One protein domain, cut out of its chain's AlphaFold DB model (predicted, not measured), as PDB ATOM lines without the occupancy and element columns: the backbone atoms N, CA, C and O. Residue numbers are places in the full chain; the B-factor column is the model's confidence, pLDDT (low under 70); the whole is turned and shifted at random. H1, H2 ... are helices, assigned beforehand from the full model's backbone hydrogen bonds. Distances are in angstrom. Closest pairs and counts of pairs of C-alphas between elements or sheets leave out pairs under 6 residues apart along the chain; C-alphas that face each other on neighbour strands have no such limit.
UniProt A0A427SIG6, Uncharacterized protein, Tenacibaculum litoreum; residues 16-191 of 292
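What this domain is: This is residues 16 to 191 of the 292 residues of an uncharacterized protein of Tenacibaculum litoreum (UniProt A0A427SIG6). One long helix, H4, runs along most of the longest axis and joins two groups of helices: H2 crosses it near its first residues, with the short H3 at H2's last residues, and H6 crosses it nearer its last residues, with H5 packed on H6. H5, H6 and H7 run back and forth as a loose group, in which H6 is the one that packs on H4, while H1, before H2, sticks out with residues 20 to 28. The printed part has 176 residues with seven named helices, H1 to H7 in that order along the chain, and no named strand; its class is all helix. The whole is loose, with a radius of gyration of the C-alphas of 20.2 A, and its C-alphas span 66 by 46 by 33 A along the three main axes.

How they stand to each other: The longest helix is H4, residues 62 to 98. H2, residues 30 to 52, touches H4 at its residues 65 to 73 alone; the closest C-alphas are those of Ala 38 and Gly 69, 3.9 A apart. H2 and H4 stand at a steep tilt of 56 degrees, opposite ways. H3, residues 54 to 59, touches residues 46 to 50 of H2 alone, with the C-alphas of Leu 49 and Val 57 closest at 5.6 A. H1, residues 16 to 28, is close to H2 but not clearly touching it, the closest C-alphas, of Phe 26 and Phe 33, being 7.4 A apart; H1 and H4 are near each other. The hub is H6, residues 131 to 154, which touches three helices. Its residues 142 to 150 touch residues 83 to 94 of H4, with the C-alphas of Ser 90 and Val 146 closest at 5.7 A, at a steep tilt of 55 degrees, the same way. H5, residues 104 to 123, and H6 form a helical hairpin at a shallow tilt of 32 degrees, only just short of steep; their closest C-alphas, of Tyr 114 and Ile 143, are 6.2 A apart. H6 and H7, residues 160 to 189, form another helical hairpin at a shallow tilt of 19 degrees. They only just touch, with 3 pairs of C-alphas within 8 A, the closest being those of Leu 144 and Leu 170 at 7.8 A. H5 and H7 are near each other, and H4 and H7 are apart. H2 is apart from H5, H6 and H7. Every O i to N i+4 pair is within hydrogen-bond range in H1, H4, H5, H6 and H7. In H2 17 of 19 are, and in H3 0 of 2, beside 2 of 3 O i to N i+3 pairs.

Where its parts are: H4 measures 52.7 A from first to last C-alpha, from C-alpha 62 at (-47.677, -43.948, 41.008) to C-alpha 98 at (-61.068, 5.242, 27.638). H7 measures 43.1 A, H6 34.9 A, H2 34.2 A, H5 28.5 A, H1 18.1 A and H3 10.3 A. H1 begins with C-alpha 16 at (-68.103, -16.575, 25.269), and H7 ends with C-alpha 189 at (-47.059, -26.878, 54.798).

The domain as a whole: The two C-alphas farthest apart are those of Asn 55 and Asn 101, 67.2 A. The printed part has no cut. The link from H5 to H6, with 7 residues, is short, and the other links are tight. Residues 98 to 105 and residues 156 to 162 stand free. The mean pLDDT of the printed part is 71.7, and 101 residues are under 70, among them residues 93 to 159; H5 has a mean of 57.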
ATOM      1  N   ARG A  16     -67.637 -15.293  25.803       88.06
ATOM      2  CA  ARG A  16     -68.103 -16.575  25.269       88.06
ATOM      3  C   ARG A  16     -67.178 -17.100  24.170       88.06
ATOM      4  O   ARG A  16     -66.798 -18.264  24.206       88.06
ATOM      5  N   ASP A  17     -66.785 -16.252  23.225       89.62
ATOM      6  CA  ASP A  17     -66.008 -16.679  22.057       89.62
ATOM      7  C   ASP A  17     -64.559 -16.992  22.436       89.62
ATOM      8  O   ASP A  17     -63.981 -17.971  21.961       89.62
ATOM      9  N   THR A  18     -63.970 -16.194  23.334       84.81
ATOM     10  CA  THR A  18     -62.622 -16.464  23.853       84.81
ATOM     11  C   THR A  18     -62.586 -17.729  24.707       84.81
ATOM     12  O   THR A  18     -61.615 -18.490  24.628       84.81
ATOM     13  N   PHE A  19     -63.648 -17.997  25.471       85.56
ATOM     14  CA  PHE A  19     -63.802 -19.232  26.230       85.56
ATOM     15  C   PHE A  19     -63.965 -20.447  25.312       85.56
ATOM     16  O   PHE A  19     -63.217 -21.409  25.456       85.56
ATOM     17  N   LEU A  20     -64.860 -20.390  24.319       90.94
ATOM     18  CA  LEU A  20     -65.067 -21.480  23.356       90.94
ATOM     19  C   LEU A  20     -63.792 -21.811  22.574       90.94
ATOM     20  O   LEU A  20     -63.478 -22.987  22.386       90.94
ATOM     21  N   ALA A  21     -63.030 -20.794  22.162       91.62
ATOM     22  CA  ALA A  21     -61.740 -20.997  21.514       91.62
ATOM     23  C   ALA A  21     -60.742 -21.699  22.450       91.62
ATOM     24  O   ALA A  21     -60.124 -22.686  22.057       91.62
ATOM     25  N   SER A  22     -60.632 -21.240  23.703       86.94
ATOM     26  CA  SER A  22     -59.738 -21.845  24.702       86.94
ATOM     27  C   SER A  22     -60.148 -23.285  25.035       86.94
ATOM     28  O   SER A  22     -59.297 -24.167  25.106       86.94
ATOM     29  N   PHE A  23     -61.450 -23.544  25.169       90.06
ATOM     30  CA  PHE A  23     -62.002 -24.875  25.413       90.06
ATOM     31  C   PHE A  23     -61.749 -25.823  24.239       90.06
ATOM     32  O   PHE A  23     -61.388 -26.977  24.451       90.06
ATOM     33  N   LYS A  24     -61.877 -25.343  22.996       95.44
ATOM     34  CA  LYS A  24     -61.531 -26.127  21.804       95.44
ATOM     35  C   LYS A  24     -60.045 -26.494  21.802       95.44
ATOM     36  O   LYS A  24     -59.717 -27.649  21.552       95.44
ATOM     37  N   THR A  25     -59.161 -25.554  22.145       93.44
ATOM     38  CA  THR A  25     -57.723 -25.829  22.295       93.44
ATOM     39  C   THR A  25     -57.457 -26.852  23.396       93.44
ATOM     40  O   THR A  25     -56.718 -27.802  23.155       93.44
ATOM     41  N   PHE A  26     -58.079 -26.709  24.569       89.12
ATOM     42  CA  PHE A  26     -57.959 -27.679  25.661       89.12
ATOM     43  C   PHE A  26     -58.429 -29.071  25.231       89.12
ATOM     44  O   PHE A  26     -57.689 -30.037  25.366       89.12
ATOM     45  N   LYS A  27     -59.624 -29.171  24.639       93.69
ATOM     46  CA  LYS A  27     -60.204 -30.435  24.171       93.69
ATOM     47  C   LYS A  27     -59.313 -31.137  23.144       93.69
ATOM     48  O   LYS A  27     -59.209 -32.358  23.182       93.69
ATOM     49  N   ASN A  28     -58.680 -30.370  22.258       97.06
ATOM     50  CA  ASN A  28     -57.775 -30.890  21.234       97.06
ATOM     51  C   ASN A  28     -56.404 -31.320  21.786       97.06
ATOM     52  O   ASN A  28     -55.664 -31.976  21.065       97.06
ATOM     53  N   ASN A  29     -56.056 -30.937  23.020       94.31
ATOM     54  CA  ASN A  29     -54.759 -31.220  23.645       94.31
ATOM     55  C   ASN A  29     -54.923 -31.786  25.070       94.31
ATOM     56  O   ASN A  29     -54.061 -31.579  25.926       94.31
ATOM     57  N   LYS A  30     -56.049 -32.448  25.368       90.38
ATOM     58  CA  LYS A  30     -56.418 -32.847  26.739       90.38
ATOM     59  C   LYS A  30     -55.387 -33.795  27.360       90.38
ATOM     60  O   LYS A  30     -55.114 -33.700  28.551       90.38
ATOM     61  N   GLU A  31     -54.784 -34.659  26.547       93.12
ATOM     62  CA  GLU A  31     -53.746 -35.600  26.960       93.12
ATOM     63  C   GLU A  31     -52.521 -34.843  27.473       93.12
ATOM     64  O   GLU A  31     -52.027 -35.146  28.552       93.12
ATOM     65  N   PHE A  32     -52.088 -33.800  26.759       90.38
ATOM     66  CA  PHE A  32     -50.974 -32.954  27.184       90.38
ATOM     67  C   PHE A  32     -51.278 -32.240  28.506       90.38
ATOM     68  O   PHE A  32     -50.435 -32.218  29.402       90.38
ATOM     69  N   PHE A  33     -52.490 -31.698  28.658       84.50
ATOM     70  CA  PHE A  33     -52.896 -30.998  29.879       84.50
ATOM     71  C   PHE A  33     -52.998 -31.907  31.109       84.50
ATOM     72  O   PHE A  33     -52.760 -31.432  32.214       84.50
ATOM     73  N   LEU A  34     -53.337 -33.186  30.930       84.81
ATOM     74  CA  LEU A  34     -53.376 -34.167  32.018       84.81
ATOM     75  C   LEU A  34     -51.989 -34.752  32.311       84.81
ATOM     76  O   LEU A  34     -51.629 -34.944  33.470       84.81
ATOM     77  N   LEU A  35     -51.194 -35.005  31.271       89.44
ATOM     78  CA  LEU A  35     -49.882 -35.633  31.393       89.44
ATOM     79  C   LEU A  35     -48.829 -34.677  31.961       89.44
ATOM     80  O   LEU A  35     -48.024 -35.083  32.792       89.44
ATOM     81  N   THR A  36     -48.837 -33.409  31.547       87.38
ATOM     82  CA  THR A  36     -47.840 -32.413  31.977       87.38
ATOM     83  C   THR A  36     -47.758 -32.258  33.500       87.38
ATOM     84  O   THR A  36     -46.661 -32.403  34.038       87.38
ATOM     85  N   PRO A  37     -48.859 -32.003  34.233       81.88
ATOM     86  CA  PRO A  37     -48.777 -31.843  35.680       81.88
ATOM     87  C   PRO A  37     -48.422 -33.153  36.392       81.88
ATOM     88  O   PRO A  37     -47.723 -33.106  37.398       81.88
ATOM     89  N   ALA A  38     -48.813 -34.314  35.850       87.38
ATOM     90  CA  ALA A  38     -48.364 -35.605  36.366       87.38
ATOM     91  C   ALA A  38     -46.843 -35.772  36.201       87.38
ATOM     92  O   ALA A  38     -46.160 -36.074  37.170       87.38
ATOM     93  N   ILE A  39     -46.280 -35.494  35.019       89.25
ATOM     94  CA  ILE A  39     -44.823 -35.545  34.795       89.25
ATOM     95  C   ILE A  39     -44.087 -34.592  35.745       89.25
ATOM     96  O   ILE A  39     -43.067 -34.976  36.312       89.25
ATOM     97  N   ILE A  40     -44.602 -33.375  35.946       82.81
ATOM     98  CA  ILE A  40     -44.002 -32.400  36.868       82.81
ATOM     99  C   ILE A  40     -44.049 -32.915  38.311       82.81
ATOM    100  O   ILE A  40     -43.011 -32.939  38.972       82.81
ATOM    101  N   GLY A  41     -45.213 -33.372  38.785       81.31
ATOM    102  CA  GLY A  41     -45.367 -33.933  40.130       81.31
ATOM    103  C   GLY A  41     -44.437 -35.125  40.366       81.31
ATOM    104  O   GLY A  41     -43.730 -35.177  41.370       81.31
ATOM    105  N   GLY A  42     -44.334 -36.024  39.387       87.69
ATOM    106  CA  GLY A  42     -43.433 -37.175  39.445       87.69
ATOM    107  C   GLY A  42     -41.966 -36.807  39.402       87.69
ATOM    108  O   GLY A  42     -41.178 -37.391  40.136       87.69
ATOM    109  N   GLY A  43     -41.596 -35.822  38.585       87.56
ATOM    110  CA  GLY A  43     -40.239 -35.290  38.551       87.56
ATOM    111  C   GLY A  43     -39.822 -34.724  39.906       87.56
ATOM    112  O   GLY A  43     -38.725 -35.018  40.375       87.56
ATOM    113  N   ILE A  44     -40.717 -33.987  40.570       85.06
ATOM    114  CA  ILE A  44     -40.490 -33.454  41.921       85.06
ATOM    115  C   ILE A  44     -40.369 -34.592  42.945       85.06
ATOM    116  O   ILE A  44     -39.413 -34.624  43.716       85.06
ATOM    117  N   GLN A  45     -41.291 -35.558  42.935       86.00
ATOM    118  CA  GLN A  45     -41.262 -36.707  43.848       86.00
ATOM    119  C   GLN A  45     -39.984 -37.545  43.672       86.00
ATOM    120  O   GLN A  45     -39.368 -37.960  44.654       86.00
ATOM    121  N   LEU A  46     -39.563 -37.764  42.423       91.31
ATOM    122  CA  LEU A  46     -38.331 -38.467  42.087       91.31
ATOM    123  C   LEU A  46     -37.097 -37.682  42.547       91.31
ATOM    124  O   LEU A  46     -36.184 -38.281  43.106       91.31
ATOM    125  N   PHE A  47     -37.086 -36.359  42.356       89.12
ATOM    126  CA  PHE A  47     -36.019 -35.488  42.847       89.12
ATOM    127  C   PHE A  47     -35.858 -35.596  44.370       89.12
ATOM    128  O   PHE A  47     -34.738 -35.791  44.837       89.12
ATOM    129  N   TYR A  48     -36.955 -35.567  45.136       84.75
ATOM    130  CA  TYR A  48     -36.895 -35.745  46.590       84.75
ATOM    131  C   TYR A  48     -36.316 -37.105  46.986       84.75
ATOM    132  O   TYR A  48     -35.401 -37.159  47.802       84.75
ATOM    133  N   LEU A  49     -36.775 -38.198  46.375       89.00
ATOM    134  CA  LEU A  49     -36.244 -39.534  46.671       89.00
ATOM    135  C   LEU A  49     -34.748 -39.648  46.341       89.00
ATOM    136  O   LEU A  49     -33.981 -40.154  47.157       89.00
ATOM    137  N   LEU A  50     -34.331 -39.130  45.182       91.56
ATOM    138  CA  LEU A  50     -32.927 -39.105  44.762       91.56
ATOM    139  C   LEU A  50     -32.051 -38.228  45.662       91.56
ATOM    140  O   LEU A  50     -30.867 -38.519  45.801       91.56
ATOM    141  N   SER A  51     -32.615 -37.175  46.262       90.50
ATOM    142  CA  SER A  51     -31.892 -36.313  47.204       90.50
ATOM    143  C   SER A  51     -31.587 -37.001  48.538       90.50
ATOM    144  O   SER A  51     -30.679 -36.569  49.242       90.50
ATOM    145  N   ILE A  52     -32.319 -38.075  48.864       88.94
ATOM    146  CA  ILE A  52     -32.071 -38.898  50.047       88.94
ATOM    147  C   ILE A  52     -31.045 -39.993  49.713       88.94
ATOM    148  O   ILE A  52     -29.965 -40.011  50.290       88.94
ATOM    149  N   ASP A  53     -31.386 -40.909  48.798       92.50
ATOM    150  CA  ASP A  53     -30.507 -41.975  48.289       92.50
ATOM    151  C   ASP A  53     -31.152 -42.640  47.059       92.50
ATOM    152  O   ASP A  53     -32.376 -42.776  46.966       92.50
ATOM    153  N   PHE A  54     -30.340 -43.129  46.118       93.38
ATOM    154  CA  PHE A  54     -30.837 -43.791  44.908       93.38
ATOM    155  C   PHE A  54     -31.705 -45.031  45.200       93.38
ATOM    156  O   PHE A  54     -32.687 -45.290  44.498       93.38
ATOM    157  N   ASN A  55     -31.413 -45.774  46.271       90.50
ATOM    158  CA  ASN A  55     -32.190 -46.943  46.685       90.50
ATOM    159  C   ASN A  55     -33.628 -46.588  47.083       90.50
ATOM    160  O   ASN A  55     -34.495 -47.470  47.084       90.50
ATOM    161  N   PHE A  56     -33.908 -45.321  47.401       91.62
ATOM    162  CA  PHE A  56     -35.240 -44.886  47.795       91.62
ATOM    163  C   PHE A  56     -36.184 -44.632  46.615       91.62
ATOM    164  O   PHE A  56     -37.400 -44.615  46.808       91.62
ATOM    165  N   VAL A  57     -35.680 -44.587  45.376       92.19
ATOM    166  CA  VAL A  57     -36.507 -44.480  44.156       92.19
ATOM    167  C   VAL A  57     -37.539 -45.610  44.054       92.19
ATOM    168  O   VAL A  57     -38.639 -45.403  43.548       92.19
ATOM    169  N   ARG A  58     -37.251 -46.798  44.610       90.25
ATOM    170  CA  ARG A  58     -38.197 -47.932  44.633       90.25
ATOM    171  C   ARG A  58     -39.480 -47.664  45.427       90.25
ATOM    172  O   ARG A  58     -40.442 -48.411  45.288       90.25
ATOM    173  N   PHE A  59     -39.482 -46.638  46.276       90.56
ATOM    174  CA  PHE A  59     -40.652 -46.224  47.043       90.56
ATOM    175  C   PHE A  59     -41.490 -45.175  46.310       90.56
ATOM    176  O   PHE A  59     -42.465 -44.695  46.874       90.56
ATOM    177  N   PHE A  60     -41.163 -44.833  45.062       91.38
ATOM    178  CA  PHE A  60     -41.979 -43.956  44.230       91.38
ATOM    179  C   PHE A  60     -43.434 -44.451  44.135       91.38
ATOM    180  O   PHE A  60     -43.689 -45.622  43.837       91.38
ATOM    181  N   SER A  61     -44.396 -43.556  44.370       92.88
ATOM    182  CA  SER A  61     -45.818 -43.895  44.347       92.88
ATOM    183  C   SER A  61     -46.517 -43.363  43.098       92.88
ATOM    184  O   SER A  61     -46.750 -42.164  42.955       92.88
ATOM    185  N   ALA A  62     -46.917 -44.280  42.213       91.19
ATOM    186  CA  ALA A  62     -47.677 -43.948  41.008       91.19
ATOM    187  C   ALA A  62     -49.104 -43.440  41.305       91.19
ATOM    188  O   ALA A  62     -49.670 -42.695  40.507       91.19
ATOM    189  N   SER A  63     -49.701 -43.822  42.436       90.06
ATOM    190  CA  SER A  63     -50.995 -43.285  42.881       90.06
ATOM    191  C   SER A  63     -50.861 -41.828  43.312       90.06
ATOM    192  O   SER A  63     -51.668 -40.994  42.900       90.06
ATOM    193  N   GLN A  64     -49.812 -41.507  44.073       85.94
ATOM    194  CA  GLN A  64     -49.529 -40.132  44.476       85.94
ATOM    195  C   GLN A  64     -49.163 -39.253  43.278       85.94
ATOM    196  O   GLN A  64     -49.651 -38.136  43.189       85.94
ATOM    197  N   LEU A  65     -48.411 -39.781  42.307       88.25
ATOM    198  CA  LEU A  65     -48.118 -39.097  41.047       88.25
ATOM    199  C   LEU A  65     -49.378 -38.518  40.384       88.25
ATOM    200  O   LEU A  65     -49.396 -37.371  39.935       88.25
ATOM    201  N   LEU A  66     -50.434 -39.334  40.310       85.19
ATOM    202  CA  LEU A  66     -51.701 -38.937  39.713       85.19
ATOM    203  C   LEU A  66     -52.444 -37.931  40.596       85.19
ATOM    204  O   LEU A  66     -52.996 -36.965  40.070       85.19
ATOM    205  N   ALA A  67     -52.443 -38.138  41.915       84.88
ATOM    206  CA  ALA A  67     -53.057 -37.216  42.866       84.88
ATOM    207  C   ALA A  67     -52.387 -35.830  42.823       84.88
ATOM    208  O   ALA A  67     -53.072 -34.836  42.592       84.88
ATOM    209  N   ASP A  68     -51.061 -35.767  42.941       77.62
ATOM    210  CA  ASP A  68     -50.270 -34.535  42.889       77.62
ATOM    211  C   ASP A  68     -50.445 -33.833  41.538       77.62
ATOM    212  O   ASP A  68     -50.716 -32.631  41.483       77.62
ATOM    213  N   GLY A  69     -50.391 -34.590  40.435       81.19
ATOM    214  CA  GLY A  69     -50.671 -34.066  39.098       81.19
ATOM    215  C   GLY A  69     -52.075 -33.465  38.980       81.19
ATOM    216  O   GLY A  69     -52.253 -32.411  38.369       81.19
ATOM    217  N   LEU A  70     -53.080 -34.077  39.605       80.88
ATOM    218  CA  LEU A  70     -54.445 -33.554  39.622       80.88
ATOM    219  C   LEU A  70     -54.570 -32.290  40.487       80.88
ATOM    220  O   LEU A  70     -55.255 -31.351  40.075       80.88
ATOM    221  N   VAL A  71     -53.875 -32.213  41.627       78.31
ATOM    222  CA  VAL A  71     -53.814 -30.988  42.443       78.31
ATOM    223  C   VAL A  71     -53.192 -29.841  41.646       78.31
ATOM    224  O   VAL A  71     -53.793 -28.767  41.550       78.31
ATOM    225  N   PHE A  72     -52.044 -30.073  40.998       76.50
ATOM    226  CA  PHE A  72     -51.422 -29.078  40.120       76.50
ATOM    227  C   PHE A  72     -52.347 -28.679  38.970       76.50
ATOM    228  O   PHE A  72     -52.473 -27.494  38.664       76.50
ATOM    229  N   PHE A  73     -53.034 -29.642  38.354       80.00
ATOM    230  CA  PHE A  73     -53.992 -29.367  37.289       80.00
ATOM    231  C   PHE A  73     -55.128 -28.447  37.757       80.00
ATOM    232  O   PHE A  73     -55.407 -27.445  37.097       80.00
ATOM    233  N   ILE A  74     -55.758 -28.747  38.900       77.50
ATOM    234  CA  ILE A  74     -56.822 -27.912  39.482       77.50
ATOM    235  C   ILE A  74     -56.292 -26.510  39.783       77.50
ATOM    236  O   ILE A  74     -56.940 -25.521  39.437       77.50
ATOM    237  N   PHE A  75     -55.098 -26.417  40.369       76.12
ATOM    238  CA  PHE A  75     -54.453 -25.144  40.669       76.12
ATOM    239  C   PHE A  75     -54.213 -24.309  39.398       76.12
ATOM    240  O   PHE A  75     -54.627 -23.149  39.329       76.12
ATOM    241  N   PHE A  76     -53.637 -24.898  38.344       73.50
ATOM    242  CA  PHE A  76     -53.428 -24.210  37.065       73.50
ATOM    243  C   PHE A  76     -54.738 -23.844  36.365       73.50
ATOM    244  O   PHE A  76     -54.835 -22.764  35.778       73.50
ATOM    245  N   ALA A  77     -55.760 -24.700  36.437       75.81
ATOM    246  CA  ALA A  77     -57.082 -24.400  35.900       75.81
ATOM    247  C   ALA A  77     -57.697 -23.184  36.612       75.81
ATOM    248  O   ALA A  77     -58.211 -22.279  35.951       75.81
ATOM    249  N   PHE A  78     -57.579 -23.119  37.941       74.44
ATOM    250  CA  PHE A  78     -58.039 -21.982  38.733       74.44
ATOM    251  C   PHE A  78     -57.288 -20.690  38.381       74.44
ATOM    252  O   PHE A  78     -57.924 -19.659  38.140       74.44
ATOM    253  N   LEU A  79     -55.955 -20.748  38.262       69.56
ATOM    254  CA  LEU A  79     -55.141 -19.614  37.809       69.56
ATOM    255  C   LEU A  79     -55.540 -19.150  36.405       69.56
ATOM    256  O   LEU A  79     -55.681 -17.951  36.166       69.56
ATOM    257  N   PHE A  80     -55.774 -20.081  35.479       73.25
ATOM    258  CA  PHE A  80     -56.167 -19.764  34.108       73.25
ATOM    259  C   PHE A  80     -57.547 -19.097  34.035       73.25
ATOM    260  O   PHE A  80     -57.708 -18.084  33.345       73.25
ATOM    261  N   ILE A  81     -58.538 -19.633  34.755       71.50
ATOM    262  CA  ILE A  81     -59.888 -19.057  34.835       71.50
ATOM    263  C   ILE A  81     -59.822 -17.656  35.447       71.50
ATOM    264  O   ILE A  81     -60.372 -16.714  34.869       71.50
ATOM    265  N   SER A  82     -59.098 -17.507  36.559       67.75
ATOM    266  CA  SER A  82     -58.898 -16.220  37.230       67.75
ATOM    267  C   SER A  82     -58.252 -15.212  36.281       67.75
ATOM    268  O   SER A  82     -58.808 -14.142  36.042       67.75
ATOM    269  N   TYR A  83     -57.152 -15.584  35.623       73.25
ATOM    270  CA  TYR A  83     -56.491 -14.752  34.619       73.25
ATOM    271  C   TYR A  83     -57.447 -14.287  33.510       73.25
ATOM    272  O   TYR A  83     -57.490 -13.098  33.184       73.25
ATOM    273  N   LYS A  84     -58.256 -15.192  32.941       71.88
ATOM    274  CA  LYS A  84     -59.202 -14.855  31.864       71.88
ATOM    275  C   LYS A  84     -60.306 -13.910  32.327       71.88
ATOM    276  O   LYS A  84     -60.623 -12.958  31.607       71.88
ATOM    277  N   LEU A  85     -60.878 -14.158  33.502       67.38
ATOM    278  CA  LEU A  85     -61.933 -13.321  34.071       67.38
ATOM    279  C   LEU A  85     -61.420 -11.899  34.326       67.38
ATOM    280  O   LEU A  85     -62.080 -10.920  33.973       67.38
ATOM    281  N   LEU A  86     -60.197 -11.782  34.835       64.81
ATOM    282  CA  LEU A  86     -59.557 -10.503  35.131       64.81
ATOM    283  C   LEU A  86     -59.099  -9.750  33.897       64.81
ATOM    284  O   LEU A  86     -59.303  -8.537  33.803       64.81
ATOM    285  N   PHE A  87     -58.565 -10.454  32.904       70.56
ATOM    286  CA  PHE A  87     -58.287  -9.871  31.599       70.56
ATOM    287  C   PHE A  87     -59.564  -9.305  30.958       70.56
ATOM    288  O   PHE A  87     -59.553  -8.211  30.390       70.56
ATOM    289  N   HIS A  88     -60.693 -10.013  31.077       72.38
ATOM    290  CA  HIS A  88     -61.967  -9.532  30.550       72.38
ATOM    291  C   HIS A  88     -62.491  -8.309  31.319       72.38
ATOM    292  O   HIS A  88     -62.841  -7.304  30.696       72.38
ATOM    293  N   LEU A  89     -62.487  -8.362  32.656       66.38
ATOM    294  CA  LEU A  89     -62.924  -7.258  33.514       66.38
ATOM    295  C   LEU A  89     -62.086  -5.996  33.276       66.38
ATOM    296  O   LEU A  89     -62.638  -4.919  33.056       66.38
ATOM    297  N   SER A  90     -60.759  -6.130  33.249       62.19
ATOM    298  CA  SER A  90     -59.843  -5.018  32.979       62.19
ATOM    299  C   SER A  90     -60.051  -4.441  31.580       62.19
ATOM    300  O   SER A  90     -60.175  -3.225  31.440       62.19
ATOM    301  N   SER A  91     -60.199  -5.288  30.555       66.00
ATOM    302  CA  SER A  91     -60.496  -4.856  29.183       66.00
ATOM    303  C   SER A  91     -61.823  -4.094  29.080       66.00
ATOM    304  O   SER A  91     -61.900  -3.087  28.367       66.00
ATOM    305  N   PHE A  92     -62.852  -4.544  29.805       70.62
ATOM    306  CA  PHE A  92     -64.165  -3.902  29.866       70.62
ATOM    307  C   PHE A  92     -64.112  -2.545  30.579       70.62
ATOM    308  O   PHE A  92     -64.576  -1.544  30.024       70.62
ATOM    309  N   LEU A  93     -63.512  -2.491  31.774       65.88
ATOM    310  CA  LEU A  93     -63.323  -1.248  32.523       65.88
ATOM    311  C   LEU A  93     -62.527  -0.249  31.682       65.88
ATOM    312  O   LEU A  93     -62.965   0.885  31.497       65.88
ATOM    313  N   LEU A  94     -61.425  -0.689  31.074       63.44
ATOM    314  CA  LEU A  94     -60.619   0.139  30.185       63.44
ATOM    315  C   LEU A  94     -61.403   0.685  29.003       63.44
ATOM    316  O   LEU A  94     -61.289   1.867  28.704       63.44
ATOM    317  N   TYR A  95     -62.215  -0.137  28.339       69.06
ATOM    318  CA  TYR A  95     -63.068   0.333  27.248       69.06
ATOM    319  C   TYR A  95     -64.060   1.409  27.724       69.06
ATOM    320  O   TYR A  95     -64.204   2.450  27.078       69.06
ATOM    321  N   LYS A  96     -64.698   1.198  28.883       66.75
ATOM    322  CA  LYS A  96     -65.643   2.154  29.480       66.75
ATOM    323  C   LYS A  96     -64.958   3.467  29.886       66.75
ATOM    324  O   LYS A  96     -65.528   4.535  29.671       66.75
ATOM    325  N   PHE A  97     -63.744   3.398  30.433       63.31
ATOM    326  CA  PHE A  97     -62.993   4.561  30.921       63.31
ATOM    327  C   PHE A  97     -62.218   5.304  29.829       63.31
ATOM    328  O   PHE A  97     -62.130   6.528  29.889       63.31
ATOM    329  N   TRP A  98     -61.729   4.618  28.793       63.53
ATOM    330  CA  TRP A  98     -61.068   5.242  27.638       63.53
ATOM    331  C   TRP A  98     -61.993   6.241  26.927       63.53
ATOM    332  O   TRP A  98     -61.549   7.298  26.488       63.53
ATOM    333  N   LYS A  99     -63.306   5.980  26.944       64.62
ATOM    334  CA  LYS A  99     -64.341   6.909  26.466       64.62
ATOM    335  C   LYS A  99     -64.405   8.235  27.257       64.62
ATOM    336  O   LYS A  99     -64.976   9.196  26.754       64.62
ATOM    337  N   LYS A 100     -63.836   8.314  28.471       65.69
ATOM    338  CA  LYS A 100     -63.929   9.466  29.399       65.69
ATOM    339  C   LYS A 100     -62.672  10.368  29.434       65.69
ATOM    340  O   LYS A 100     -62.607  11.291  30.233       65.69
ATOM    341  N   ASN A 101     -61.703  10.125  28.548       64.31
ATOM    342  CA  ASN A 101     -60.596  11.016  28.150       64.31
ATOM    343  C   ASN A 101     -59.619  11.564  29.218       64.31
ATOM    344  O   ASN A 101     -58.869  12.488  28.925       64.31
ATOM    345  N   ASN A 102     -59.530  10.975  30.409       58.34
ATOM    346  CA  ASN A 102     -58.377  11.178  31.295       58.34
ATOM    347  C   ASN A 102     -57.524   9.911  31.218       58.34
ATOM    348  O   ASN A 102     -58.046   8.840  31.459       58.34
ATOM    349  N   LYS A 103     -56.258   9.961  30.794       59.41
ATOM    350  CA  LYS A 103     -55.449   8.733  30.581       59.41
ATOM    351  C   LYS A 103     -54.313   8.577  31.598       59.41
ATOM    352  O   LYS A 103     -54.056   7.468  32.055       59.41
ATOM    353  N   ILE A 104     -53.690   9.683  32.000       54.59
ATOM    354  CA  ILE A 104     -52.484   9.697  32.848       54.59
ATOM    355  C   ILE A 104     -52.822   9.500  34.332       54.59
ATOM    356  O   ILE A 104     -52.239   8.640  34.981       54.59
ATOM    357  N   PHE A 105     -53.829  10.212  34.845       53.62
ATOM    358  CA  PHE A 105     -54.243  10.146  36.254       53.62
ATOM    359  C   PHE A 105     -54.597   8.721  36.716       53.62
ATOM    360  O   PHE A 105     -54.284   8.324  37.835       53.62
ATOM    361  N   TYR A 106     -55.187   7.912  35.832       59.75
ATOM    362  CA  TYR A 106     -55.587   6.547  36.174       59.75
ATOM    363  C   TYR A 106     -54.424   5.560  36.201       59.75
ATOM    364  O   TYR A 106     -54.440   4.651  37.023       59.75
ATOM    365  N   HIS A 107     -53.405   5.745  35.358       59.00
ATOM    366  CA  HIS A 107     -52.198   4.918  35.425       59.00
ATOM    367  C   HIS A 107     -51.453   5.176  36.727       59.00
ATOM    368  O   HIS A 107     -51.048   4.227  37.390       59.00
ATOM    369  N   SER A 108     -51.365   6.444  37.130       54.41
ATOM    370  CA  SER A 108     -50.761   6.834  38.399       54.41
ATOM    371  C   SER A 108     -51.513   6.240  39.588       54.41
ATOM    372  O   SER A 108     -50.869   5.719  40.484       54.41
ATOM    373  N   ILE A 109     -52.854   6.236  39.582       56.44
ATOM    374  CA  ILE A 109     -53.660   5.637  40.662       56.44
ATOM    375  C   ILE A 109     -53.523   4.113  40.705       56.44
ATOM    376  O   ILE A 109     -53.320   3.560  41.781       56.44
ATOM    377  N   VAL A 110     -53.608   3.422  39.562       61.84
ATOM    378  CA  VAL A 110     -53.451   1.957  39.517       61.84
ATOM    379  C   VAL A 110     -52.044   1.555  39.964       61.84
ATOM    380  O   VAL A 110     -51.900   0.602  40.723       61.84
ATOM    381  N   TYR A 111     -51.023   2.314  39.561       60.31
ATOM    382  CA  TYR A 111     -49.645   2.115  40.005       60.31
ATOM    383  C   TYR A 111     -49.458   2.417  41.500       60.31
ATOM    384  O   TYR A 111     -48.751   1.680  42.178       60.31
ATOM    385  N   LEU A 112     -50.108   3.453  42.041       52.62
ATOM    386  CA  LEU A 112     -50.034   3.768  43.472       52.62
ATOM    387  C   LEU A 112     -50.708   2.681  44.316       52.62
ATOM    388  O   LEU A 112     -50.139   2.243  45.305       52.62
ATOM    389  N   ILE A 113     -51.884   2.201  43.897       62.19
ATOM    390  CA  ILE A 113     -52.589   1.086  44.551       62.19
ATOM    391  C   ILE A 113     -51.730  -0.187  44.496       62.19
ATOM    392  O   ILE A 113     -51.632  -0.898  45.492       62.19
ATOM    393  N   TYR A 114     -51.062  -0.434  43.364       59.12
ATOM    394  CA  TYR A 114     -50.121  -1.544  43.203       59.12
ATOM    395  C   TYR A 114     -48.938  -1.458  44.166       59.12
ATOM    396  O   TYR A 114     -48.634  -2.427  44.855       59.12
ATOM    397  N   LEU A 115     -48.290  -0.293  44.224       55.59
ATOM    398  CA  LEU A 115     -47.141  -0.054  45.088       55.59
ATOM    399  C   LEU A 115     -47.530  -0.203  46.562       55.59
ATOM    400  O   LEU A 115     -46.801  -0.834  47.315       55.59
ATOM    401  N   THR A 116     -48.694   0.315  46.962       57.16
ATOM    402  CA  THR A 116     -49.190   0.196  48.338       57.16
ATOM    403  C   THR A 116     -49.474  -1.256  48.715       57.16
ATOM    404  O   THR A 116     -49.064  -1.682  49.787       57.16
ATOM    405  N   LEU A 117     -50.121  -2.039  47.846       60.47
ATOM    406  CA  LEU A 117     -50.409  -3.449  48.136       60.47
ATOM    407  C   LEU A 117     -49.148  -4.311  48.141       60.47
ATOM    408  O   LEU A 117     -49.023  -5.175  48.997       60.47
ATOM    409  N   PHE A 118     -48.184  -4.024  47.266       60.12
ATOM    410  CA  PHE A 118     -46.874  -4.671  47.294       60.12
ATOM    411  C   PHE A 118     -46.075  -4.343  48.560       60.12
ATOM    412  O   PHE A 118     -45.464  -5.227  49.151       60.12
ATOM    413  N   LEU A 119     -46.084  -3.078  48.997       54.75
ATOM    414  CA  LEU A 119     -45.443  -2.683  50.250       54.75
ATOM    415  C   LEU A 119     -46.119  -3.359  51.449       54.75
ATOM    416  O   LEU A 119     -45.415  -3.823  52.335       54.75
ATOM    417  N   LEU A 120     -47.451  -3.480  51.461       57.38
ATOM    418  CA  LEU A 120     -48.176  -4.216  52.506       57.38
ATOM    419  C   LEU A 120     -47.803  -5.709  52.532       57.38
ATOM    420  O   LEU A 120     -47.557  -6.233  53.612       57.38
ATOM    421  N   ASP A 121     -47.665  -6.347  51.365       58.78
ATOM    422  CA  ASP A 121     -47.225  -7.748  51.220       58.78
ATOM    423  C   ASP A 121     -45.788  -7.957  51.753       58.78
ATOM    424  O   ASP A 121     -45.483  -8.953  52.402       58.78
ATOM    425  N   ILE A 122     -44.895  -6.976  51.544       53.12
ATOM    426  CA  ILE A 122     -43.531  -6.981  52.107       53.12
ATOM    427  C   ILE A 122     -43.543  -6.755  53.627       53.12
ATOM    428  O   ILE A 122     -42.753  -7.369  54.344       53.12
ATOM    429  N   PHE A 123     -44.401  -5.864  54.132       51.34
ATOM    430  CA  PHE A 123     -44.475  -5.542  55.562       51.34
ATOM    431  C   PHE A 123     -45.193  -6.627  56.392       51.34
ATOM    432  O   PHE A 123     -44.949  -6.707  57.596       51.34
ATOM    433  N   GLU A 124     -45.992  -7.506  55.774       52.81
ATOM    434  CA  GLU A 124     -46.604  -8.684  56.418       52.81
ATOM    435  C   GLU A 124     -45.644  -9.876  56.621       52.81
ATOM    436  O   GLU A 124     -46.052 -10.927  57.115       52.81
ATOM    437  N   PHE A 125     -44.333  -9.702  56.411       50.34
ATOM    438  CA  PHE A 125     -43.297 -10.650  56.870       50.34
ATOM    439  C   PHE A 125     -43.205 -10.779  58.417       50.34
ATOM    440  O   PHE A 125     -42.291 -11.414  58.946       50.34
ATOM    441  N   ILE A 126     -44.150 -10.181  59.154       44.19
ATOM    442  CA  ILE A 126     -44.333 -10.269  60.607       44.19
ATOM    443  C   ILE A 126     -45.542 -11.191  60.869       44.19
ATOM    444  O   ILE A 126     -46.613 -10.975  60.307       44.19
ATOM    445  N   PRO A 127     -45.411 -12.250  61.684       54.16
ATOM    446  CA  PRO A 127     -46.228 -13.445  61.512       54.16
ATOM    447  C   PRO A 127     -47.614 -13.329  62.170       54.16
ATOM    448  O   PRO A 127     -47.714 -12.905  63.320       54.16
ATOM    449  N   LYS A 128     -48.663 -13.823  61.489       53.91
ATOM    450  CA  LYS A 128     -49.415 -15.064  61.821       53.91
ATOM    451  C   LYS A 128     -50.803 -15.101  61.157       53.91
ATOM    452  O   LYS A 128     -51.627 -14.222  61.360       53.91
ATOM    453  N   GLU A 129     -51.058 -16.200  60.444       55.41
ATOM    454  CA  GLU A 129     -52.366 -16.876  60.309       55.41
ATOM    455  C   GLU A 129     -53.602 -16.061  59.894       55.41
ATOM    456  O   GLU A 129     -54.730 -16.469  60.171       55.41
ATOM    457  N   SER A 130     -53.449 -14.935  59.206       57.44
ATOM    458  CA  SER A 130     -54.615 -14.156  58.806       57.44
ATOM    459  C   SER A 130     -55.027 -14.486  57.366       57.44
ATOM    460  O   SER A 130     -54.216 -14.512  56.442       57.44
ATOM    461  N   ILE A 131     -56.335 -14.670  57.164       57.34
ATOM    462  CA  ILE A 131     -57.025 -14.633  55.857       57.34
ATOM    463  C   ILE A 131     -56.633 -13.382  55.040       57.34
ATOM    464  O   ILE A 131     -56.810 -13.336  53.825       57.34
ATOM    465  N   PHE A 132     -56.086 -12.362  55.702       56.34
ATOM    466  CA  PHE A 132     -55.620 -11.122  55.108       56.34
ATOM    467  C   PHE A 132     -54.467 -11.333  54.121       56.34
ATOM    468  O   PHE A 132     -54.509 -10.744  53.044       56.34
ATOM    469  N   HIS A 133     -53.532 -12.245  54.404       62.78
ATOM    470  CA  HIS A 133     -52.442 -12.566  53.475       62.78
ATOM    471  C   HIS A 133     -52.974 -13.244  52.202       62.78
ATOM    472  O   HIS A 133     -52.570 -12.916  51.087       62.78
ATOM    473  N   ASP A 134     -53.936 -14.162  52.342       62.22
ATOM    474  CA  ASP A 134     -54.579 -14.816  51.194       62.22
ATOM    475  C   ASP A 134     -55.354 -13.790  50.337       62.22
ATOM    476  O   ASP A 134     -55.376 -13.869  49.106       62.22
ATOM    477  N   LEU A 135     -55.957 -12.777  50.970       58.47
ATOM    478  CA  LEU A 135     -56.611 -11.669  50.273       58.47
ATOM    479  C   LEU A 135     -55.599 -10.746  49.578       58.47
ATOM    480  O   LEU A 135     -55.805 -10.414  48.409       58.47
ATOM    481  N   LEU A 136     -54.507 -10.355  50.244       61.25
ATOM    482  CA  LEU A 136     -53.436  -9.542  49.656       61.25
ATOM    483  C   LEU A 136     -52.794 -10.243  48.457       61.25
ATOM    484  O   LEU A 136     -52.617  -9.610  47.416       61.25
ATOM    485  N   PHE A 137     -52.591 -11.559  48.539       64.00
ATOM    486  CA  PHE A 137     -52.161 -12.394  47.421       64.00
ATOM    487  C   PHE A 137     -53.103 -12.273  46.215       64.00
ATOM    488  O   PHE A 137     -52.664 -11.977  45.097       64.00
ATOM    489  N   ILE A 138     -54.411 -12.452  46.431       63.12
ATOM    490  CA  ILE A 138     -55.422 -12.324  45.370       63.12
ATOM    491  C   ILE A 138     -55.404 -10.902  44.781       63.12
ATOM    492  O   ILE A 138     -55.450 -10.741  43.558       63.12
ATOM    493  N   PHE A 139     -55.284  -9.867  45.617       61.41
ATOM    494  CA  PHE A 139     -55.208  -8.471  45.175       61.41
ATOM    495  C   PHE A 139     -53.918  -8.136  44.410       61.41
ATOM    496  O   PHE A 139     -53.986  -7.433  43.398       61.41
ATOM    497  N   GLY A 140     -52.765  -8.672  44.809       66.69
ATOM    498  CA  GLY A 140     -51.501  -8.521  44.085       66.69
ATOM    499  C   GLY A 140     -51.587  -9.100  42.671       66.69
ATOM    500  O   GLY A 140     -51.266  -8.419  41.690       66.69
ATOM    501  N   TRP A 141     -52.144 -10.309  42.546       64.38
ATOM    502  CA  TRP A 141     -52.424 -10.945  41.254       64.38
ATOM    503  C   TRP A 141     -53.368 -10.127  40.378       64.38
ATOM    504  O   TRP A 141     -53.098  -9.925  39.189       64.38
ATOM    505  N   LEU A 142     -54.467  -9.639  40.961       59.84
ATOM    506  CA  LEU A 142     -55.448  -8.801  40.273       59.84
ATOM    507  C   LEU A 142     -54.779  -7.603  39.606       59.84
ATOM    508  O   LEU A 142     -55.037  -7.304  38.436       59.84
ATOM    509  N   ILE A 143     -53.890  -6.937  40.335       65.06
ATOM    510  CA  ILE A 143     -53.276  -5.711  39.848       65.06
ATOM    511  C   ILE A 143     -52.159  -6.001  38.855       65.06
ATOM    512  O   ILE A 143     -52.072  -5.285  37.861       65.06
ATOM    513  N   LEU A 144     -51.374  -7.066  39.034       65.62
ATOM    514  CA  LEU A 144     -50.373  -7.480  38.046       65.62
ATOM    515  C   LEU A 144     -51.021  -7.803  36.688       65.62
ATOM    516  O   LEU A 144     -50.504  -7.435  35.629       65.62
ATOM    517  N   ILE A 145     -52.203  -8.421  36.701       63.66
ATOM    518  CA  ILE A 145     -52.969  -8.702  35.480       63.66
ATOM    519  C   ILE A 145     -53.494  -7.406  34.850       63.66
ATOM    520  O   ILE A 145     -53.369  -7.217  33.635       63.66
ATOM    521  N   VAL A 146     -54.057  -6.496  35.653       65.00
ATOM    522  CA  VAL A 146     -54.534  -5.187  35.173       65.00
ATOM    523  C   VAL A 146     -53.382  -4.380  34.575       65.00
ATOM    524  O   VAL A 146     -53.514  -3.853  33.473       65.00
ATOM    525  N   SER A 147     -52.244  -4.327  35.260       65.81
ATOM    526  CA  SER A 147     -51.067  -3.549  34.880       65.81
ATOM    527  C   SER A 147     -50.436  -4.080  33.584       65.81
ATOM    528  O   SER A 147     -50.209  -3.315  32.644       65.81
ATOM    529  N   THR A 148     -50.328  -5.403  33.442       62.50
ATOM    530  CA  THR A 148     -49.896  -6.067  32.200       62.50
ATOM    531  C   THR A 148     -50.872  -5.815  31.043       62.50
ATOM    532  O   THR A 148     -50.454  -5.559  29.913       62.50
ATOM    533  N   THR A 149     -52.182  -5.846  31.305       64.44
ATOM    534  CA  THR A 149     -53.215  -5.615  30.277       64.44
ATOM    535  C   THR A 149     -53.215  -4.167  29.791       64.44
ATOM    536  O   THR A 149     -53.305  -3.919  28.585       64.44
ATOM    537  N   LEU A 150     -53.074  -3.212  30.717       64.69
ATOM    538  CA  LEU A 150     -52.863  -1.799  30.406       64.69
ATOM    539  C   LEU A 150     -51.633  -1.655  29.510       64.69
ATOM    540  O   LEU A 150     -51.717  -1.129  28.403       64.69
ATOM    541  N   PHE A 151     -50.515  -2.218  29.945       66.69
ATOM    542  CA  PHE A 151     -49.245  -2.116  29.253       66.69
ATOM    543  C   PHE A 151     -49.260  -2.645  27.812       66.69
ATOM    544  O   PHE A 151     -48.824  -1.943  26.899       66.69
ATOM    545  N   ILE A 152     -49.813  -3.843  27.582       63.31
ATOM    546  CA  ILE A 152     -49.934  -4.425  26.232       63.31
ATOM    547  C   ILE A 152     -50.708  -3.485  25.302       63.31
ATOM    548  O   ILE A 152     -50.366  -3.355  24.127       63.31
ATOM    549  N   ARG A 153     -51.732  -2.805  25.826       63.44
ATOM    550  CA  ARG A 153     -52.594  -1.919  25.042       63.44
ATOM    551  C   ARG A 153     -51.948  -0.565  24.744       63.44
ATOM    552  O   ARG A 153     -52.204  -0.008  23.682       63.44
ATOM    553  N   TYR A 154     -51.097  -0.066  25.638       64.44
ATOM    554  CA  TYR A 154     -50.379   1.204  25.467       64.44
ATOM    555  C   TYR A 154     -49.014   1.061  24.784       64.44
ATOM    556  O   TYR A 154     -48.339   2.062  24.555       64.44
ATOM    557  N   LYS A 155     -48.637  -0.157  24.370       59.62
ATOM    558  CA  LYS A 155     -47.443  -0.439  23.557       59.62
ATOM    559  C   LYS A 155     -47.334   0.414  22.280       59.62
ATOM    560  O   LYS A 155     -46.238   0.549  21.746       59.62
ATOM    561  N   LEU A 156     -48.443   0.988  21.809       56.75
ATOM    562  CA  LEU A 156     -48.516   1.838  20.617       56.75
ATOM    563  C   LEU A 156     -48.167   3.320  20.869       56.75
ATOM    564  O   LEU A 156     -47.733   3.988  19.938       56.75
ATOM    565  N   ASP A 157     -48.295   3.820  22.105       62.12
ATOM    566  CA  ASP A 157     -48.211   5.264  22.410       62.12
ATOM    567  C   ASP A 157     -46.918   5.685  23.145       62.12
ATOM    568  O   ASP A 157     -46.645   6.879  23.280       62.12
ATOM    569  N   TYR A 158     -46.116   4.735  23.641       62.34
ATOM    570  CA  TYR A 158     -44.950   5.017  24.492       62.34
ATOM    571  C   TYR A 158     -43.608   4.678  23.824       62.34
ATOM    572  O   TYR A 158     -43.515   3.713  23.062       62.34
ATOM    573  N   PRO A 159     -42.525   5.420  24.139       68.94
ATOM    574  CA  PRO A 159     -41.193   5.125  23.625       68.94
ATOM    575  C   PRO A 159     -40.723   3.730  24.060       68.94
ATOM    576  O   PRO A 159     -40.837   3.350  25.228       68.94
ATOM    577  N   SER A 160     -40.132   2.986  23.122       72.06
ATOM    578  CA  SER A 160     -39.725   1.578  23.280       72.06
ATOM    579  C   SER A 160     -38.856   1.296  24.514       72.06
ATOM    580  O   SER A 160     -38.948   0.222  25.104       72.06
ATOM    581  N   ARG A 161     -38.054   2.271  24.959       68.25
ATOM    582  CA  ARG A 161     -37.213   2.151  26.164       68.25
ATOM    583  C   ARG A 161     -38.027   2.038  27.458       68.25
ATOM    584  O   ARG A 161     -37.674   1.236  28.315       68.25
ATOM    585  N   PHE A 162     -39.121   2.794  27.585       65.75
ATOM    586  CA  PHE A 162     -40.004   2.721  28.757       65.75
ATOM    587  C   PHE A 162     -40.748   1.384  28.798       65.75
ATOM    588  O   PHE A 162     -40.926   0.797  29.864       65.75
ATOM    589  N   LEU A 163     -41.108   0.864  27.620       62.47
ATOM    590  CA  LEU A 163     -41.706  -0.458  27.488       62.47
ATOM    591  C   LEU A 163     -40.792  -1.568  27.998       62.47
ATOM    592  O   LEU A 163     -41.208  -2.372  28.828       62.47
ATOM    593  N   ASN A 164     -39.549  -1.596  27.528       67.25
ATOM    594  CA  ASN A 164     -38.606  -2.627  27.941       67.25
ATOM    595  C   ASN A 164     -38.358  -2.560  29.454       67.25
ATOM    596  O   ASN A 164     -38.415  -3.585  30.126       67.25
ATOM    597  N   PHE A 165     -38.178  -1.355  30.008       69.94
ATOM    598  CA  PHE A 165     -38.010  -1.165  31.451       69.94
ATOM    599  C   PHE A 165     -39.196  -1.711  32.257       69.94
ATOM    600  O   PHE A 165     -39.002  -2.466  33.206       69.94
ATOM    601  N   TYR A 166     -40.427  -1.390  31.850       67.25
ATOM    602  CA  TYR A 166     -41.626  -1.873  32.527       67.25
ATOM    603  C   TYR A 166     -41.807  -3.396  32.408       67.25
ATOM    604  O   TYR A 166     -42.222  -4.038  33.369       67.25
ATOM    605  N   GLN A 167     -41.453  -3.998  31.266       65.06
ATOM    606  CA  GLN A 167     -41.446  -5.458  31.112       65.06
ATOM    607  C   GLN A 167     -40.443  -6.124  32.051       65.06
ATOM    608  O   GLN A 167     -40.807  -7.075  32.738       65.06
ATOM    609  N   TYR A 168     -39.207  -5.620  32.113       67.25
ATOM    610  CA  TYR A 168     -38.207  -6.139  33.046       67.25
ATOM    611  C   TYR A 168     -38.665  -5.982  34.494       67.25
ATOM    612  O   TYR A 168     -38.542  -6.926  35.270       67.25
ATOM    613  N   PHE A 169     -39.263  -4.840  34.839       70.00
ATOM    614  CA  PHE A 169     -39.844  -4.616  36.159       70.00
ATOM    615  C   PHE A 169     -40.946  -5.633  36.483       70.00
ATOM    616  O   PHE A 169     -40.899  -6.242  37.546       70.00
ATOM    617  N   LEU A 170     -41.892  -5.877  35.567       68.62
ATOM    618  CA  LEU A 170     -42.937  -6.887  35.760       68.62
ATOM    619  C   LEU A 170     -42.365  -8.301  35.910       68.62
ATOM    620  O   LEU A 170     -42.851  -9.051  36.748       68.62
ATOM    621  N   ILE A 171     -41.343  -8.666  35.128       67.12
ATOM    622  CA  ILE A 171     -40.699  -9.986  35.212       67.12
ATOM    623  C   ILE A 171     -39.992 -10.157  36.558       67.12
ATOM    624  O   ILE A 171     -40.197 -11.167  37.228       67.12
ATOM    625  N   ILE A 172     -39.186  -9.171  36.966       67.44
ATOM    626  CA  ILE A 172     -38.474  -9.189  38.251       67.44
ATOM    627  C   ILE A 172     -39.483  -9.258  39.396       67.44
ATOM    628  O   ILE A 172     -39.357 -10.107  40.273       67.44
ATOM    629  N   PHE A 173     -40.516  -8.418  39.353       68.62
ATOM    630  CA  PHE A 173     -41.583  -8.413  40.345       68.62
ATOM    631  C   PHE A 173     -42.279  -9.768  40.427       68.62
ATOM    632  O   PHE A 173     -42.455 -10.303  41.514       68.62
ATOM    633  N   PHE A 174     -42.665 -10.331  39.282       70.38
ATOM    634  CA  PHE A 174     -43.329 -11.625  39.215       70.38
ATOM    635  C   PHE A 174     -42.455 -12.729  39.813       70.38
ATOM    636  O   PHE A 174     -42.947 -13.553  40.579       70.38
ATOM    637  N   GLY A 175     -41.151 -12.702  39.526       69.06
ATOM    638  CA  GLY A 175     -40.178 -13.606  40.132       69.06
ATOM    639  C   GLY A 175     -40.110 -13.461  41.653       69.06
ATOM    640  O   GLY A 175     -40.208 -14.462  42.362       69.06
ATOM    641  N   VAL A 176     -40.004 -12.229  42.164       69.31
ATOM    642  CA  VAL A 176     -39.973 -11.952  43.612       69.31
ATOM    643  C   VAL A 176     -41.262 -12.423  44.280       69.31
ATOM    644  O   VAL A 176     -41.199 -13.171  45.249       69.31
ATOM    645  N   PHE A 177     -42.414 -12.060  43.720       71.12
ATOM    646  CA  PHE A 177     -43.731 -12.419  44.235       71.12
ATOM    647  C   PHE A 177     -43.963 -13.937  44.257       71.12
ATOM    648  O   PHE A 177     -44.464 -14.473  45.243       71.12
ATOM    649  N   LEU A 178     -43.588 -14.659  43.196       67.75
ATOM    650  CA  LEU A 178     -43.665 -16.123  43.194       67.75
ATOM    651  C   LEU A 178     -42.753 -16.731  44.259       67.75
ATOM    652  O   LEU A 178     -43.158 -17.664  44.952       67.75
ATOM    653  N   THR A 179     -41.543 -16.190  44.408       66.00
ATOM    654  CA  THR A 179     -40.567 -16.683  45.384       66.00
ATOM    655  C   THR A 179     -41.082 -16.489  46.810       66.00
ATOM    656  O   THR A 179     -41.140 -17.458  47.564       66.00
ATOM    657  N   THR A 180     -41.538 -15.287  47.175       67.38
ATOM    658  CA  THR A 180     -42.060 -15.005  48.523       67.38
ATOM    659  C   THR A 180     -43.278 -15.862  48.857       67.38
ATOM    660  O   THR A 180     -43.321 -16.473  49.924       67.38
ATOM    661  N   ASN A 181     -44.221 -16.007  47.923       65.81
ATOM    662  CA  ASN A 181     -45.407 -16.838  48.136       65.81
ATOM    663  C   ASN A 181     -45.086 -18.331  48.227       65.81
ATOM    664  O   ASN A 181     -45.678 -19.039  49.043       65.81
ATOM    665  N   SER A 182     -44.132 -18.820  47.430       67.25
ATOM    666  CA  SER A 182     -43.680 -20.209  47.536       67.25
ATOM    667  C   SER A 182     -43.057 -20.493  48.904       67.25
ATOM    668  O   SER A 182     -43.372 -21.513  49.511       67.25
ATOM    669  N   LEU A 183     -42.262 -19.559  49.440       66.62
ATOM    670  CA  LEU A 183     -41.666 -19.678  50.770       66.62
ATOM    671  C   LEU A 183     -42.736 -19.673  51.868       66.62
ATOM    672  O   LEU A 183     -42.682 -20.519  52.758       66.62
ATOM    673  N   TYR A 184     -43.733 -18.787  51.779       70.56
ATOM    674  CA  TYR A 184     -44.866 -18.763  52.711       70.56
ATOM    675  C   TYR A 184     -45.636 -20.090  52.703       70.56
ATOM    676  O   TYR A 184     -45.911 -20.671  53.756       70.56
ATOM    677  N   PHE A 185     -45.951 -20.612  51.514       65.50
ATOM    678  CA  PHE A 185     -46.686 -21.865  51.391       65.50
ATOM    679  C   PHE A 185     -45.882 -23.053  51.931       65.50
ATOM    680  O   PHE A 185     -46.430 -23.867  52.670       65.50
ATOM    681  N   VAL A 186     -44.577 -23.118  51.644       62.62
ATOM    682  CA  VAL A 186     -43.672 -24.136  52.203       62.62
ATOM    683  C   VAL A 186     -43.627 -24.053  53.732       62.62
ATOM    684  O   VAL A 186     -43.747 -25.078  54.398       62.62
ATOM    685  N   GLN A 187     -43.541 -22.852  54.311       65.69
ATOM    686  CA  GLN A 187     -43.584 -22.675  55.768       65.69
ATOM    687  C   GLN A 187     -44.910 -23.153  56.375       65.69
ATOM    688  O   GLN A 187     -44.911 -23.797  57.423       65.69
ATOM    689  N   LYS A 188     -46.040 -22.879  55.709       66.62
ATOM    690  CA  LYS A 188     -47.373 -23.297  56.168       66.62
ATOM    691  C   LYS A 188     -47.583 -24.806  56.033       66.62
ATOM    692  O   LYS A 188     -48.178 -25.409  56.922       66.62
ATOM    693  N   LEU A 189     -47.067 -25.421  54.969       60.41
ATOM    694  CA  LEU A 189     -47.059 -26.878  54.798       60.41
ATOM    695  C   LEU A 189     -46.182 -27.580  55.842       60.41
ATOM    696  O   LEU A 189     -46.552 -28.649  56.316       60.41
ATOM    697  N   ASN A 190     -45.074 -26.955  56.246       54.50
ATOM    698  CA  ASN A 190     -44.187 -27.458  57.299       54.50
ATOM    699  C   ASN A 190     -44.704 -27.165  58.720       54.50
ATOM    700  O   ASN A 190     -44.013 -27.437  59.702       54.50
ATOM    701  N   SER A 191     -45.902 -26.592  58.851       59.94
ATOM    702  CA  SER A 191     -46.471 -26.273  60.150       59.94
ATOM    703  C   SER A 191     -46.930 -27.544  60.886       59.94
ATOM    704  O   SER A 191     -47.610 -28.386  60.294       59.94
TER     705      SER A 191